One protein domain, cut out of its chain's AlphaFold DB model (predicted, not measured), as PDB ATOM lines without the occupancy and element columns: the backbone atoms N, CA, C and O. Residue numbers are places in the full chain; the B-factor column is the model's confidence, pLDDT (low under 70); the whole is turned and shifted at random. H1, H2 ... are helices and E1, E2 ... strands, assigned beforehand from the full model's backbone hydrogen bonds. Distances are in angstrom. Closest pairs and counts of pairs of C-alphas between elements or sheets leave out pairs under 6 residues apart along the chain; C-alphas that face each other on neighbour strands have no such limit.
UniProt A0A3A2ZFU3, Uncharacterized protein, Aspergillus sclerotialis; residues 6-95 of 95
ATOM      1  N   ARG A   6      47.775 -14.348  20.794       96.88
ATOM      2  CA  ARG A   6      47.619 -15.153  22.007       96.88
ATOM      3  C   ARG A   6      46.636 -14.455  22.939       96.88
ATOM      4  O   ARG A   6      46.836 -13.299  23.292       96.88
ATOM      5  N   LEU A   7      45.585 -15.169  23.313       96.56
ATOM      6  CA  LEU A   7      44.548 -14.707  24.226       96.56
ATOM      7  C   LEU A   7      45.075 -14.681  25.667       96.56
ATOM      8  O   LEU A   7      45.892 -15.520  26.051       96.56
ATOM      9  N   VAL A   8      44.606 -13.714  26.453       96.12
ATOM     10  CA  VAL A   8      45.101 -13.424  27.814       96.12
ATOM     11  C   VAL A   8      44.002 -13.454  28.881       96.12
ATOM     12  O   VAL A   8      44.308 -13.560  30.061       96.12
ATOM     13  N   GLY A   9      42.729 -13.391  28.488       94.94
ATOM     14  CA  GLY A   9      41.575 -13.426  29.389       94.94
ATOM     15  C   GLY A   9      41.063 -14.840  29.655       94.94
ATOM     16  O   GLY A   9      41.013 -15.682  28.755       94.94
ATOM     17  N   ALA A  10      40.639 -15.108  30.889       92.25
ATOM     18  CA  ALA A  10      39.937 -16.342  31.238       92.25
ATOM     19  C   ALA A  10      38.555 -16.420  30.540       92.25
ATOM     20  O   ALA A  10      37.949 -15.386  30.256       92.25
ATOM     21  N   PRO A  11      38.027 -17.623  30.237       94.81
ATOM     22  CA  PRO A  11      38.619 -18.948  30.457       94.81
ATOM     23  C   PRO A  11      39.578 -19.392  29.336       94.81
ATOM     24  O   PRO A  11      40.035 -20.528  29.332       94.81
ATOM     25  N   PHE A  12      39.875 -18.526  28.362       96.31
ATOM     26  CA  PHE A  12      40.581 -18.900  27.129       96.31
ATOM     27  C   PHE A  12      42.053 -18.462  27.094       96.31
ATOM     28  O   PHE A  12      42.680 -18.492  26.031       96.31
ATOM     29  N   ALA A  13      42.608 -18.049  28.232       96.25
ATOM     30  CA  ALA A  13      43.983 -17.584  28.343       96.25
ATOM     31  C   ALA A  13      44.971 -18.629  27.795       96.25
ATOM     32  O   ALA A  13      44.789 -19.835  27.943       96.25
ATOM     33  N   GLY A  14      46.009 -18.162  27.101       95.75
ATOM     34  CA  GLY A  14      47.008 -19.015  26.458       95.75
ATOM     35  C   GLY A  14      46.609 -19.538  25.075       95.75
ATOM     36  O   GLY A  14      47.506 -19.890  24.301       95.75
ATOM     37  N   THR A  15      45.320 -19.516  24.715       95.94
ATOM     38  CA  THR A  15      44.833 -19.937  23.390       95.94
ATOM     39  C   THR A  15      45.442 -19.073  22.288       95.94
ATOM     40  O   THR A  15      45.456 -17.844  22.379       95.94
ATOM     41  N   LYS A  16      45.928 -19.710  21.222       96.00
ATOM     42  CA  LYS A  16      46.369 -19.033  19.998       96.00
ATOM     43  C   LYS A  16      45.203 -18.953  19.013       96.00
ATOM     44  O   LYS A  16      44.524 -19.955  18.801       96.00
ATOM     45  N   LYS A  17      44.983 -17.790  18.402       93.88
ATOM     46  CA  LYS A  17      43.978 -17.589  17.351       93.88
ATOM     47  C   LYS A  17      44.535 -16.775  16.188       93.88
ATOM     48  O   LYS A  17      45.395 -15.917  16.373       93.88
ATOM     49  N   VAL A  18      44.005 -17.033  15.002       94.56
ATOM     50  CA  VAL A  18      44.281 -16.288  13.772       94.56
ATOM     51  C   VAL A  18      42.923 -15.867  13.219       94.56
ATOM     52  O   VAL A  18      42.142 -16.759  12.900       94.56
ATOM     53  N   PRO A  19      42.603 -14.566  13.157       93.75
ATOM     54  CA  PRO A  19      41.351 -14.126  12.564       93.75
ATOM     55  C   PRO A  19      41.447 -14.200  11.039       93.75
ATOM     56  O   PRO A  19      42.538 -14.025  10.486       93.75
ATOM     57  N   ASN A  20      40.322 -14.375  10.341       92.38
ATOM     58  CA  ASN A  20      40.318 -14.189   8.887       92.38
ATOM     59  C   ASN A  20      40.676 -12.745   8.502       92.38
ATOM     60  O   ASN A  20      41.477 -12.535   7.592       92.38
ATOM     61  N   ALA A  21      40.140 -11.758   9.227       93.62
ATOM     62  CA  ALA A  21      40.570 -10.364   9.150       93.62
ATOM     63  C   ALA A  21      40.351  -9.632  10.484       93.62
ATOM     64  O   ALA A  21      39.600 -10.077  11.352       93.62
ATOM     65  N   GLY A  22      40.999  -8.483  10.671       94.50
ATOM     66  CA  GLY A  22      40.787  -7.682  11.873       94.50
ATOM     67  C   GLY A  22      41.318  -6.262  11.765       94.50
ATOM     68  O   GLY A  22      42.256  -5.987  11.017       94.50
ATOM     69  N   VAL A  23      40.730  -5.370  12.556       95.94
ATOM     70  CA  VAL A  23      41.206  -3.998  12.735       95.94
ATOM     71  C   VAL A  23      41.954  -3.932  14.054       95.94
ATOM     72  O   VAL A  23      41.413  -4.250  15.116       95.94
ATOM     73  N   ARG A  24      43.214  -3.517  13.985       94.81
ATOM     74  CA  ARG A  24      44.100  -3.402  15.138       94.81
ATOM     75  C   ARG A  24      44.699  -2.007  15.159       94.81
ATOM     76  O   ARG A  24      45.335  -1.601  14.190       94.81
ATOM     77  N   ALA A  25      44.504  -1.292  16.264       91.44
ATOM     78  CA  ALA A  25      45.204  -0.035  16.484       91.44
ATOM     79  C   ALA A  25      46.723  -0.267  16.462       91.44
ATOM     80  O   ALA A  25      47.211  -1.343  16.827       91.44
ATOM     81  N   ARG A  26      47.483   0.741  16.022       91.94
ATOM     82  CA  ARG A  26      48.947   0.666  15.993       91.94
ATOM     83  C   ARG A  26      49.466   0.276  17.382       91.94
ATOM     84  O   ARG A  26      49.031   0.836  18.380       91.94
ATOM     85  N   ASN A  27      50.382  -0.690  17.430       90.06
ATOM     86  CA  ASN A  27      50.998  -1.228  18.652       90.06
ATOM     87  C   ASN A  27      50.050  -1.937  19.640       90.06
ATOM     88  O   ASN A  27      50.515  -2.410  20.673       90.06
ATOM     89  N   ALA A  28      48.755  -2.085  19.338       92.31
ATOM     90  CA  ALA A  28      47.868  -2.874  20.185       92.31
ATOM     91  C   ALA A  28      48.247  -4.371  20.124       92.31
ATOM     92  O   ALA A  28      48.524  -4.896  19.033       92.31
ATOM     93  N   PRO A  29      48.239  -5.091  21.262       92.25
ATOM     94  CA  PRO A  29      48.626  -6.503  21.311       92.25
ATOM     95  C   PRO A  29      47.585  -7.426  20.662       92.25
ATOM     96  O   PRO A  29      47.925  -8.508  20.195       92.25
ATOM     97  N   LEU A  30      46.327  -6.987  20.604       96.06
ATOM     98  CA  LEU A  30      45.181  -7.715  20.063       96.06
ATOM     99  C   LEU A  30      44.347  -6.789  19.160       96.06
ATOM    100  O   LEU A  30      44.413  -5.567  19.320       96.06
ATOM    101  N   PRO A  31      43.580  -7.338  18.203       96.12
ATOM    102  CA  PRO A  31      42.645  -6.552  17.403       96.12
ATOM    103  C   PRO A  31      41.486  -6.016  18.256       96.12
ATOM    104  O   PRO A  31      41.091  -6.631  19.244       96.12
ATOM    105  N   THR A  32      40.915  -4.887  17.838       96.06
ATOM    106  CA  THR A  32      39.715  -4.290  18.450       96.06
ATOM    107  C   THR A  32      38.434  -4.771  17.770       96.06
ATOM    108  O   THR A  32      37.395  -4.886  18.420       96.06
ATOM    109  N   LEU A  33      38.515  -5.092  16.478       95.69
ATOM    110  CA  LEU A  33      37.442  -5.695  15.692       95.69
ATOM    111  C   LEU A  33      37.986  -6.932  14.983       95.69
ATOM    112  O   LEU A  33      39.053  -6.871  14.367       95.69
ATOM    113  N   VAL A  34      37.248  -8.032  15.061       96.25
ATOM    114  CA  VAL A  34      37.579  -9.297  14.400       96.25
ATOM    115  C   VAL A  34      36.491  -9.658  13.398       96.25
ATOM    116  O   VAL A  34      35.308  -9.527  13.700       96.25
ATOM    117  N   PHE A  35      36.902 -10.143  12.230       94.19
ATOM    118  CA  PHE A  35      36.037 -10.744  11.226       94.19
ATOM    119  C   PHE A  35      36.402 -12.220  11.079       94.19
ATOM    120  O   PHE A  35      37.553 -12.545  10.779       94.19
ATOM    121  N   GLU A  36      35.418 -13.094  11.261       92.19
ATOM    122  CA  GLU A  36      35.529 -14.525  10.973       92.19
ATOM    123  C   GLU A  36      34.521 -14.882   9.881       92.19
ATOM    124  O   GLU A  36      33.354 -14.511   9.962       92.19
ATOM    125  N   SER A  37      34.972 -15.591   8.854       89.38
ATOM    126  CA  SER A  37      34.177 -16.005   7.702       89.38
ATOM    127  C   SER A  37      34.425 -17.484   7.445       89.38
ATOM    128  O   SER A  37      35.499 -17.876   6.988       89.38
ATOM    129  N   LEU A  38      33.432 -18.315   7.745       86.44
ATOM    130  CA  LEU A  38      33.585 -19.766   7.810       86.44
ATOM    131  C   LEU A  38      32.460 -20.470   7.043       86.44
ATOM    132  O   LEU A  38      31.359 -19.942   6.911       86.44
ATOM    133  N   TRP A  39      32.743 -21.668   6.524       86.25
ATOM    134  CA  TRP A  39      31.772 -22.504   5.812       86.25
ATOM    135  C   TRP A  39      31.206 -23.583   6.737       86.25
ATOM    136  O   TRP A  39      31.980 -24.321   7.348       86.25
ATOM    137  N   THR A  40      29.874 -23.662   6.836       65.62
ATOM    138  CA  THR A  40      29.073 -24.652   7.586       65.62
ATOM    139  C   THR A  40      29.765 -25.247   8.810       65.62
ATOM    140  O   THR A  40      29.882 -26.466   8.948       65.62
ATOM    141  N   GLN A  41      30.211 -24.399   9.732       62.09
ATOM    142  CA  GLN A  41      30.436 -24.874  11.086       62.09
ATOM    143  C   GLN A  41      29.085 -24.993  11.788       62.09
ATOM    144  O   GLN A  41      28.152 -24.235  11.508       62.09
ATOM    145  N   SER A  42      28.963 -25.941  12.723       67.19
ATOM    146  CA  SER A  42      27.798 -25.945  13.603       67.19
ATOM    147  C   SER A  42      27.696 -24.576  14.287       67.19
ATOM    148  O   SER A  42      28.706 -24.007  14.708       67.19
ATOM    149  N   PHE A  43      26.481 -24.052  14.428       65.88
ATOM    150  CA  PHE A  43      26.218 -22.772  15.095       65.88
ATOM    151  C   PHE A  43      26.874 -22.679  16.489       65.88
ATOM    152  O   PHE A  43      27.312 -21.616  16.928       65.88
ATOM    153  N   ARG A  44      27.018 -23.825  17.170       71.81
ATOM    154  CA  ARG A  44      27.709 -23.954  18.458       71.81
ATOM    155  C   ARG A  44      29.210 -23.654  18.367       71.81
ATOM    156  O   ARG A  44      29.744 -23.002  19.260       71.81
ATOM    157  N   SER A  45      29.883 -24.109  17.311       78.44
ATOM    158  CA  SER A  45      31.318 -23.871  17.098       78.44
ATOM    159  C   SER A  45      31.609 -22.396  16.807       78.44
ATOM    160  O   SER A  45      32.550 -21.836  17.362       78.44
ATOM    161  N   LEU A  46      30.741 -21.746  16.029       77.31
ATOM    162  CA  LEU A  46      30.853 -20.326  15.677       77.31
ATOM    163  C   LEU A  46      30.688 -19.419  16.896       77.31
ATOM    164  O   LEU A  46      31.513 -18.539  17.142       77.31
ATOM    165  N   LYS A  47      29.676 -19.706  17.721       82.50
ATOM    166  CA  LYS A  47      29.491 -19.046  19.017       82.50
ATOM    167  C   LYS A  47      30.712 -19.184  19.908       82.50
ATOM    168  O   LYS A  47      31.149 -18.199  20.491       82.50
ATOM    169  N   LEU A  48      31.288 -20.384  19.984       88.69
ATOM    170  CA  LEU A  48      32.497 -20.617  20.766       88.69
ATOM    171  C   LEU A  48      33.687 -19.803  20.234       88.69
ATOM    172  O   LEU A  48      34.503 -19.326  21.020       88.69
ATOM    173  N   ASP A  49      33.804 -19.619  18.921       89.12
ATOM    174  CA  ASP A  49      34.890 -18.830  18.347       89.12
ATOM    175  C   ASP A  49      34.747 -17.327  18.575       89.12
ATOM    176  O   ASP A  49      35.756 -16.688  18.896       89.12
ATOM    177  N   ALA A  50      33.530 -16.786  18.492       90.69
ATOM    178  CA  ALA A  50      33.244 -15.416  18.907       90.69
ATOM    179  C   ALA A  50      33.506 -15.233  20.410       90.69
ATOM    180  O   ALA A  50      34.155 -14.276  20.823       90.69
ATOM    181  N   ASP A  51      33.093 -16.192  21.231       91.75
ATOM    182  CA  ASP A  51      33.255 -16.170  22.683       91.75
ATOM    183  C   ASP A  51      34.729 -16.220  23.126       91.75
ATOM    184  O   ASP A  51      35.143 -15.475  24.019       91.75
ATOM    185  N   LYS A  52      35.567 -17.005  22.434       94.88
ATOM    186  CA  LYS A  52      37.030 -16.966  22.607       94.88
ATOM    187  C   LYS A  52      37.583 -15.568  22.360       94.88
ATOM    188  O   LYS A  52      38.386 -15.094  23.156       94.88
ATOM    189  N   TRP A  53      37.170 -14.900  21.286       95.44
ATOM    190  CA  TRP A  53      37.623 -13.538  21.005       95.44
ATOM    191  C   TRP A  53      37.114 -12.537  22.044       95.44
ATOM    192  O   TRP A  53      37.900 -11.757  22.584       95.44
ATOM    193  N   MET A  54      35.825 -12.587  22.374       94.00
ATOM    194  CA  MET A  54      35.191 -11.634  23.283       94.00
ATOM    195  C   MET A  54      35.708 -11.769  24.720       94.00
ATOM    196  O   MET A  54      36.151 -10.779  25.298       94.00
ATOM    197  N   ARG A  55      35.720 -12.981  25.293       94.31
ATOM    198  CA  ARG A  55      36.176 -13.204  26.679       94.31
ATOM    199  C   ARG A  55      37.686 -13.389  26.779       94.31
ATOM    200  O   ARG A  55      38.331 -12.826  27.659       94.31
ATOM    201  N   GLY A  56      38.280 -14.120  25.838       95.25
ATOM    202  CA  GLY A  56      39.711 -14.425  25.851       95.25
ATOM    203  C   GLY A  56      40.617 -13.237  25.535       95.25
ATOM    204  O   GLY A  56      41.807 -13.269  25.840       95.25
ATOM    205  N   SER A  57      40.088 -12.154  24.967       94.94
ATOM    206  CA  SER A  57      40.871 -10.931  24.757       94.94
ATOM    207  C   SER A  57      41.030 -10.067  26.011       94.94
ATOM    208  O   SER A  57      41.724  -9.057  25.940       94.94
ATOM    209  N   ASN A  58      40.387 -10.426  27.130       94.12
ATOM    210  CA  ASN A  58      40.295  -9.598  28.338       94.12
ATOM    211  C   ASN A  58      39.829  -8.160  28.041       94.12
ATOM    212  O   ASN A  58      40.346  -7.186  28.584       94.12
ATOM    213  N   GLY A  59      38.892  -8.017  27.102       92.44
ATOM    214  CA  GLY A  59      38.440  -6.707  26.670       92.44
ATOM    215  C   GLY A  59      39.475  -5.939  25.840       92.44
ATOM    216  O   GLY A  59      39.590  -4.723  25.982       92.44
ATOM    217  N   ALA A  60      40.202  -6.600  24.948       95.06
ATOM    218  CA  ALA A  60      40.856  -5.905  23.838       95.06
ATOM    219  C   ALA A  60      39.988  -5.933  22.568       95.06
ATOM    220  O   ALA A  60      39.927  -4.942  21.842       95.06
ATOM    221  N   VAL A  61      39.261  -7.033  22.344       95.62
ATOM    222  CA  VAL A  61      38.282  -7.161  21.258       95.62
ATOM    223  C   VAL A  61      36.954  -6.567  21.727       95.62
ATOM    224  O   VAL A  61      36.398  -6.958  22.756       95.62
ATOM    225  N   ASN A  62      36.442  -5.593  20.979       94.62
ATOM    226  CA  ASN A  62      35.180  -4.913  21.271       94.62
ATOM    227  C   ASN A  62      34.011  -5.512  20.500       94.62
ATOM    228  O   ASN A  62      32.881  -5.485  20.996       94.62
ATOM    229  N   ALA A  63      34.296  -6.035  19.308       94.50
ATOM    230  CA  ALA A  63      33.307  -6.674  18.471       94.50
ATOM    231  C   ALA A  63      33.898  -7.810  17.629       94.50
ATOM    232  O   ALA A  63      35.059  -7.758  17.211       94.50
ATOM    233  N   VAL A  64      33.063  -8.814  17.360       94.25
ATOM    234  CA  VAL A  64      33.325  -9.879  16.386       94.25
ATOM    235  C   VAL A  64      32.173  -9.895  15.391       94.25
ATOM    236  O   VAL A  64      31.018 -10.057  15.787       94.25
ATOM    237  N   ILE A  65      32.500  -9.726  14.113       92.88
ATOM    238  CA  ILE A  65      31.590  -9.966  12.997       92.88
ATOM    239  C   ILE A  65      31.859 -11.381  12.514       92.88
ATOM    240  O   ILE A  65      32.965 -11.705  12.080       92.88
ATOM    241  N   LEU A  66      30.849 -12.227  12.620       90.62
ATOM    242  CA  LEU A  66      30.921 -13.610  12.196       90.62
ATOM    243  C   LEU A  66      30.031 -13.800  10.976       90.62
ATOM    244  O   LEU A  66      28.860 -13.438  11.006       90.62
ATOM    245  N   VAL A  67      30.585 -14.373   9.916       89.50
ATOM    246  CA  VAL A  67      29.863 -14.718   8.698       89.50
ATOM    247  C   VAL A  67      29.915 -16.227   8.522       89.50
ATOM    248  O   VAL A  67      30.990 -16.816   8.396       89.50
ATOM    249  N   ASN A  68      28.749 -16.861   8.539       87.62
ATOM    250  CA  ASN A  68      28.614 -18.288   8.299       87.62
ATOM    251  C   ASN A  68      27.993 -18.527   6.931       87.62
ATOM    252  O   ASN A  68      26.857 -18.125   6.689       87.62
ATOM    253  N   TRP A  69      28.723 -19.213   6.066       89.06
ATOM    254  CA  TRP A  69      28.277 -19.548   4.725       89.06
ATOM    255  C   TRP A  69      27.710 -20.960   4.678       89.06
ATOM    256  O   TRP A  69      28.261 -21.894   5.264       89.06
ATOM    257  N   ALA A  70      26.635 -21.130   3.922       87.81
ATOM    258  CA  ALA A  70      26.076 -22.427   3.597       87.81
ATOM    259  C   ALA A  70      25.681 -22.478   2.125       87.81
ATOM    260  O   ALA A  70      25.191 -21.507   1.542       87.81
ATOM    261  N   ARG A  71      25.840 -23.653   1.516       88.38
ATOM    262  CA  ARG A  71      25.261 -23.913   0.202       88.38
ATOM    263  C   ARG A  71      23.803 -24.315   0.364       88.38
ATOM    264  O   ARG A  71      23.493 -25.270   1.070       88.38
ATOM    265  N   LYS A  72      22.923 -23.625  -0.355       85.19
ATOM    266  CA  LYS A  72      21.510 -23.977  -0.506       85.19
ATOM    267  C   LYS A  72      21.238 -24.166  -1.994       85.19
ATOM    268  O   LYS A  72      21.201 -23.203  -2.761       85.19
ATOM    269  N   ASN A  73      21.094 -25.417  -2.422       88.31
ATOM    270  CA  ASN A  73      20.976 -25.800  -3.833       88.31
ATOM    271  C   ASN A  73      22.164 -25.287  -4.684       88.31
ATOM    272  O   ASN A  73      23.322 -25.648  -4.446       88.31
ATOM    273  N   LYS A  74      21.881 -24.449  -5.688       91.94
ATOM    274  CA  LYS A  74      22.871 -23.819  -6.580       91.94
ATOM    275  C   LYS A  74      23.321 -22.432  -6.098       91.94
ATOM    276  O   LYS A  74      24.021 -21.744  -6.827       91.94
ATOM    277  N   THR A  75      22.915 -22.026  -4.895       88.19
ATOM    278  CA  THR A  75      23.238 -20.714  -4.317       88.19
ATOM    279  C   THR A  75      24.089 -20.857  -3.063       88.19
ATOM    280  O   THR A  75      24.009 -21.868  -2.356       88.19
ATOM    281  N   VAL A  76      24.902 -19.841  -2.791       89.38
ATOM    282  CA  VAL A  76      25.556 -19.637  -1.496       89.38
ATOM    283  C   VAL A  76      24.718 -18.624  -0.733       89.38
ATOM    284  O   VAL A  76      24.273 -17.645  -1.323       89.38
ATOM    285  N   ARG A  77      24.470 -18.894   0.547       87.94
ATOM    286  CA  ARG A  77      23.832 -17.958   1.471       87.94
ATOM    287  C   ARG A  77      24.725 -17.751   2.675       87.94
ATOM    288  O   ARG A  77      25.346 -18.708   3.143       87.94
ATOM    289  N   GLY A  78      24.768 -16.529   3.177       87.50
ATOM    290  CA  GLY A  78      25.456 -16.177   4.407       87.50
ATOM    291  C   GLY A  78      24.487 -15.765   5.503       87.50
ATOM    292  O   GLY A  78      23.438 -15.181   5.245       87.50
ATOM    293  N   THR A  79      24.863 -16.041   6.745       86.31
ATOM    294  CA  THR A  79      24.294 -15.390   7.925       86.31
ATOM    295  C   THR A  79      25.391 -14.585   8.594       86.31
ATOM    296  O   THR A  79      26.466 -15.121   8.871       86.31
ATOM    297  N   VAL A  80      25.117 -13.308   8.851       87.69
ATOM    298  CA  VAL A  80      26.011 -12.425   9.603       87.69
ATOM    299  C   VAL A  80      25.535 -12.337  11.051       87.69
ATOM    300  O   VAL A  80      24.341 -12.257  11.312       87.69
ATOM    301  N   GLU A  81      26.462 -12.346  12.002       87.50
ATOM    302  CA  GLU A  81      26.195 -12.086  13.415       87.50
ATOM    303  C   GLU A  81      27.199 -11.086  13.978       87.50
ATOM    304  O   GLU A  81      28.399 -11.168  13.705       87.50
ATOM    305  N   LEU A  82      26.710 -10.168  14.816       90.12
ATOM    306  CA  LEU A  82      27.532  -9.187  15.510       90.12
ATOM    307  C   LEU A  82      27.529  -9.454  17.020       90.12
ATOM    308  O   LEU A  82      26.519  -9.310  17.715       90.12
ATOM    309  N   TYR A  83      28.704  -9.779  17.543       90.12
ATOM    310  CA  TYR A  83      28.953  -9.892  18.974       90.12
ATOM    311  C   TYR A  83      29.590  -8.600  19.460       90.12
ATOM    312  O   TYR A  83      30.623  -8.200  18.933       90.12
ATOM    313  N   THR A  84      29.002  -7.955  20.468       91.12
ATOM    314  CA  THR A  84      29.579  -6.775  21.127       91.12
ATOM    315  C   THR A  84      29.614  -6.980  22.637       91.12
ATOM    316  O   THR A  84      28.943  -7.859  23.178       91.12
ATOM    317  N   ARG A  85      30.360  -6.144  23.362       81.25
ATOM    318  CA  ARG A  85      30.379  -6.212  24.835       81.25
ATOM    319  C   ARG A  85      29.047  -5.891  25.504       81.25
ATOM    320  O   ARG A  85      28.834  -6.313  26.631       81.25
ATOM    321  N   ARG A  86      28.169  -5.140  24.832       71.44
ATOM    322  CA  ARG A  86      26.828  -4.817  25.344       71.44
ATOM    323  C   ARG A  86      25.813  -5.939  25.075       71.44
ATOM    324  O   ARG A  86      24.653  -5.802  25.436       71.44
ATOM    325  N   GLY A  87      26.262  -7.037  24.465       61.12
ATOM    326  CA  GLY A  87      25.458  -8.179  24.051       61.12
ATOM    327  C   GLY A  87      25.772  -8.572  22.607       61.12
ATOM    328  O   GLY A  87      26.248  -7.763  21.803       61.12
ATOM    329  N   SER A  88      25.506  -9.827  22.258       56.97
ATOM    330  CA  SER A  88      25.326 -10.208  20.861       56.97
ATOM    331  C   SER A  88      23.991  -9.646  20.406       56.97
ATOM    332  O   SER A  88      22.959 -10.035  20.950       56.97
ATOM    333  N   ILE A  89      24.007  -8.740  19.435       54.72
ATOM    334  CA  ILE A  89      22.813  -8.471  18.643       54.72
ATOM    335  C   ILE A  89      22.962  -9.392  17.435       54.72
ATOM    336  O   ILE A  89      23.669  -9.032  16.490       54.72
ATOM    337  N   PRO A  90      22.372 -10.600  17.446       53.31
ATOM    338  CA  PRO A  90      22.259 -11.378  16.229       53.31
ATOM    339  C   PRO A  90      21.290 -10.639  15.302       53.31
ATOM    340  O   PRO A  90      20.091 -10.895  15.298       53.31
ATOM    341  N   GLN A  91      21.798  -9.682  14.530       55.00
ATOM    342  CA  GLN A  91      21.132  -9.265  13.307       55.00
ATOM    343  C   GLN A  91      21.433 -10.329  12.268       55.00
ATOM    344  O   GLN A  91      22.433 -10.251  11.565       55.00
ATOM    345  N   GLN A  92      20.586 -11.353  12.229       57.06
ATOM    346  CA  GLN A  92      20.614 -12.322  11.150       57.06
ATOM    347  C   GLN A  92      20.081 -11.641   9.898       57.06
ATOM    348  O   GLN A  92      18.876 -11.484   9.722       57.06
ATOM    349  N   THR A  93      21.003 -11.234   9.041       63.28
ATOM    350  CA  THR A  93      20.684 -10.791   7.689       63.28
ATOM    351  C   THR A  93      21.183 -11.859   6.728       63.28
ATOM    352  O   THR A  93      22.335 -12.291   6.833       63.28
ATOM    353  N   GLU A  94      20.304 -12.320   5.834       67.88
ATOM    354  CA  GLU A  94      20.703 -13.188   4.727       67.88
ATOM    355  C   GLU A  94      21.478 -12.352   3.698       67.88
ATOM    356  O   GLU A  94      21.018 -11.283   3.292       67.88
ATOM    357  N   VAL A  95      22.648 -12.845   3.292       63.44
ATOM    358  CA  VAL A  95      23.452 -12.318   2.174       63.44
ATOM    359  C   VAL A  95      23.673 -13.381   1.111       63.44
ATOM    360  O   VAL A  95      23.698 -14.585   1.473       63.44
TER     361      VAL A  95
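What this domain is: This is residues 6 to 95 of the 95 residues of an uncharacterized protein of Aspergillus sclerotialis (UniProt A0A3A2ZFU3). A twisted five-stranded sheet has helix H1 packed on one face, two layers, and the E3-E4 hairpin reaches beyond H1. The 90 printed residues include E1 E2 H1 E3 E4 E5; the mixed sheet has this strand order. The class is mixed; the compact whole spans 43 by 24 by 23 A, radius of gyration of the C-alphas 13.5 A.

How they stand to each other: Parallel neighbours E2, residues 33 to 39, and E3, residues 63 to 72, with H1, residues 43 to 56, between, form a strand-helix-strand unit, crossover right-handed; N 36 and O 65 are 2.9 A apart. E4, residues 75 to 84, and E5, residues 87 to 89, complete a meander of antiparallel neighbours: N 81 and O 66, 2.8 A; N 84 and O 87, 3.1 A. In H1 every O i to N i+4 pair is within hydrogen-bond range; its height over the sheet is 9.1 A.

Where its parts are: E1, residues 21 to 23, begins at C-alpha (40.570, -10.364, 9.150); E4, 29.7 A long, ends at (29.579, -6.775, 21.127).

The domain as a whole: The printed part has no cut; residues 40 to 43 and 87 to 95 have pLDDT under 70.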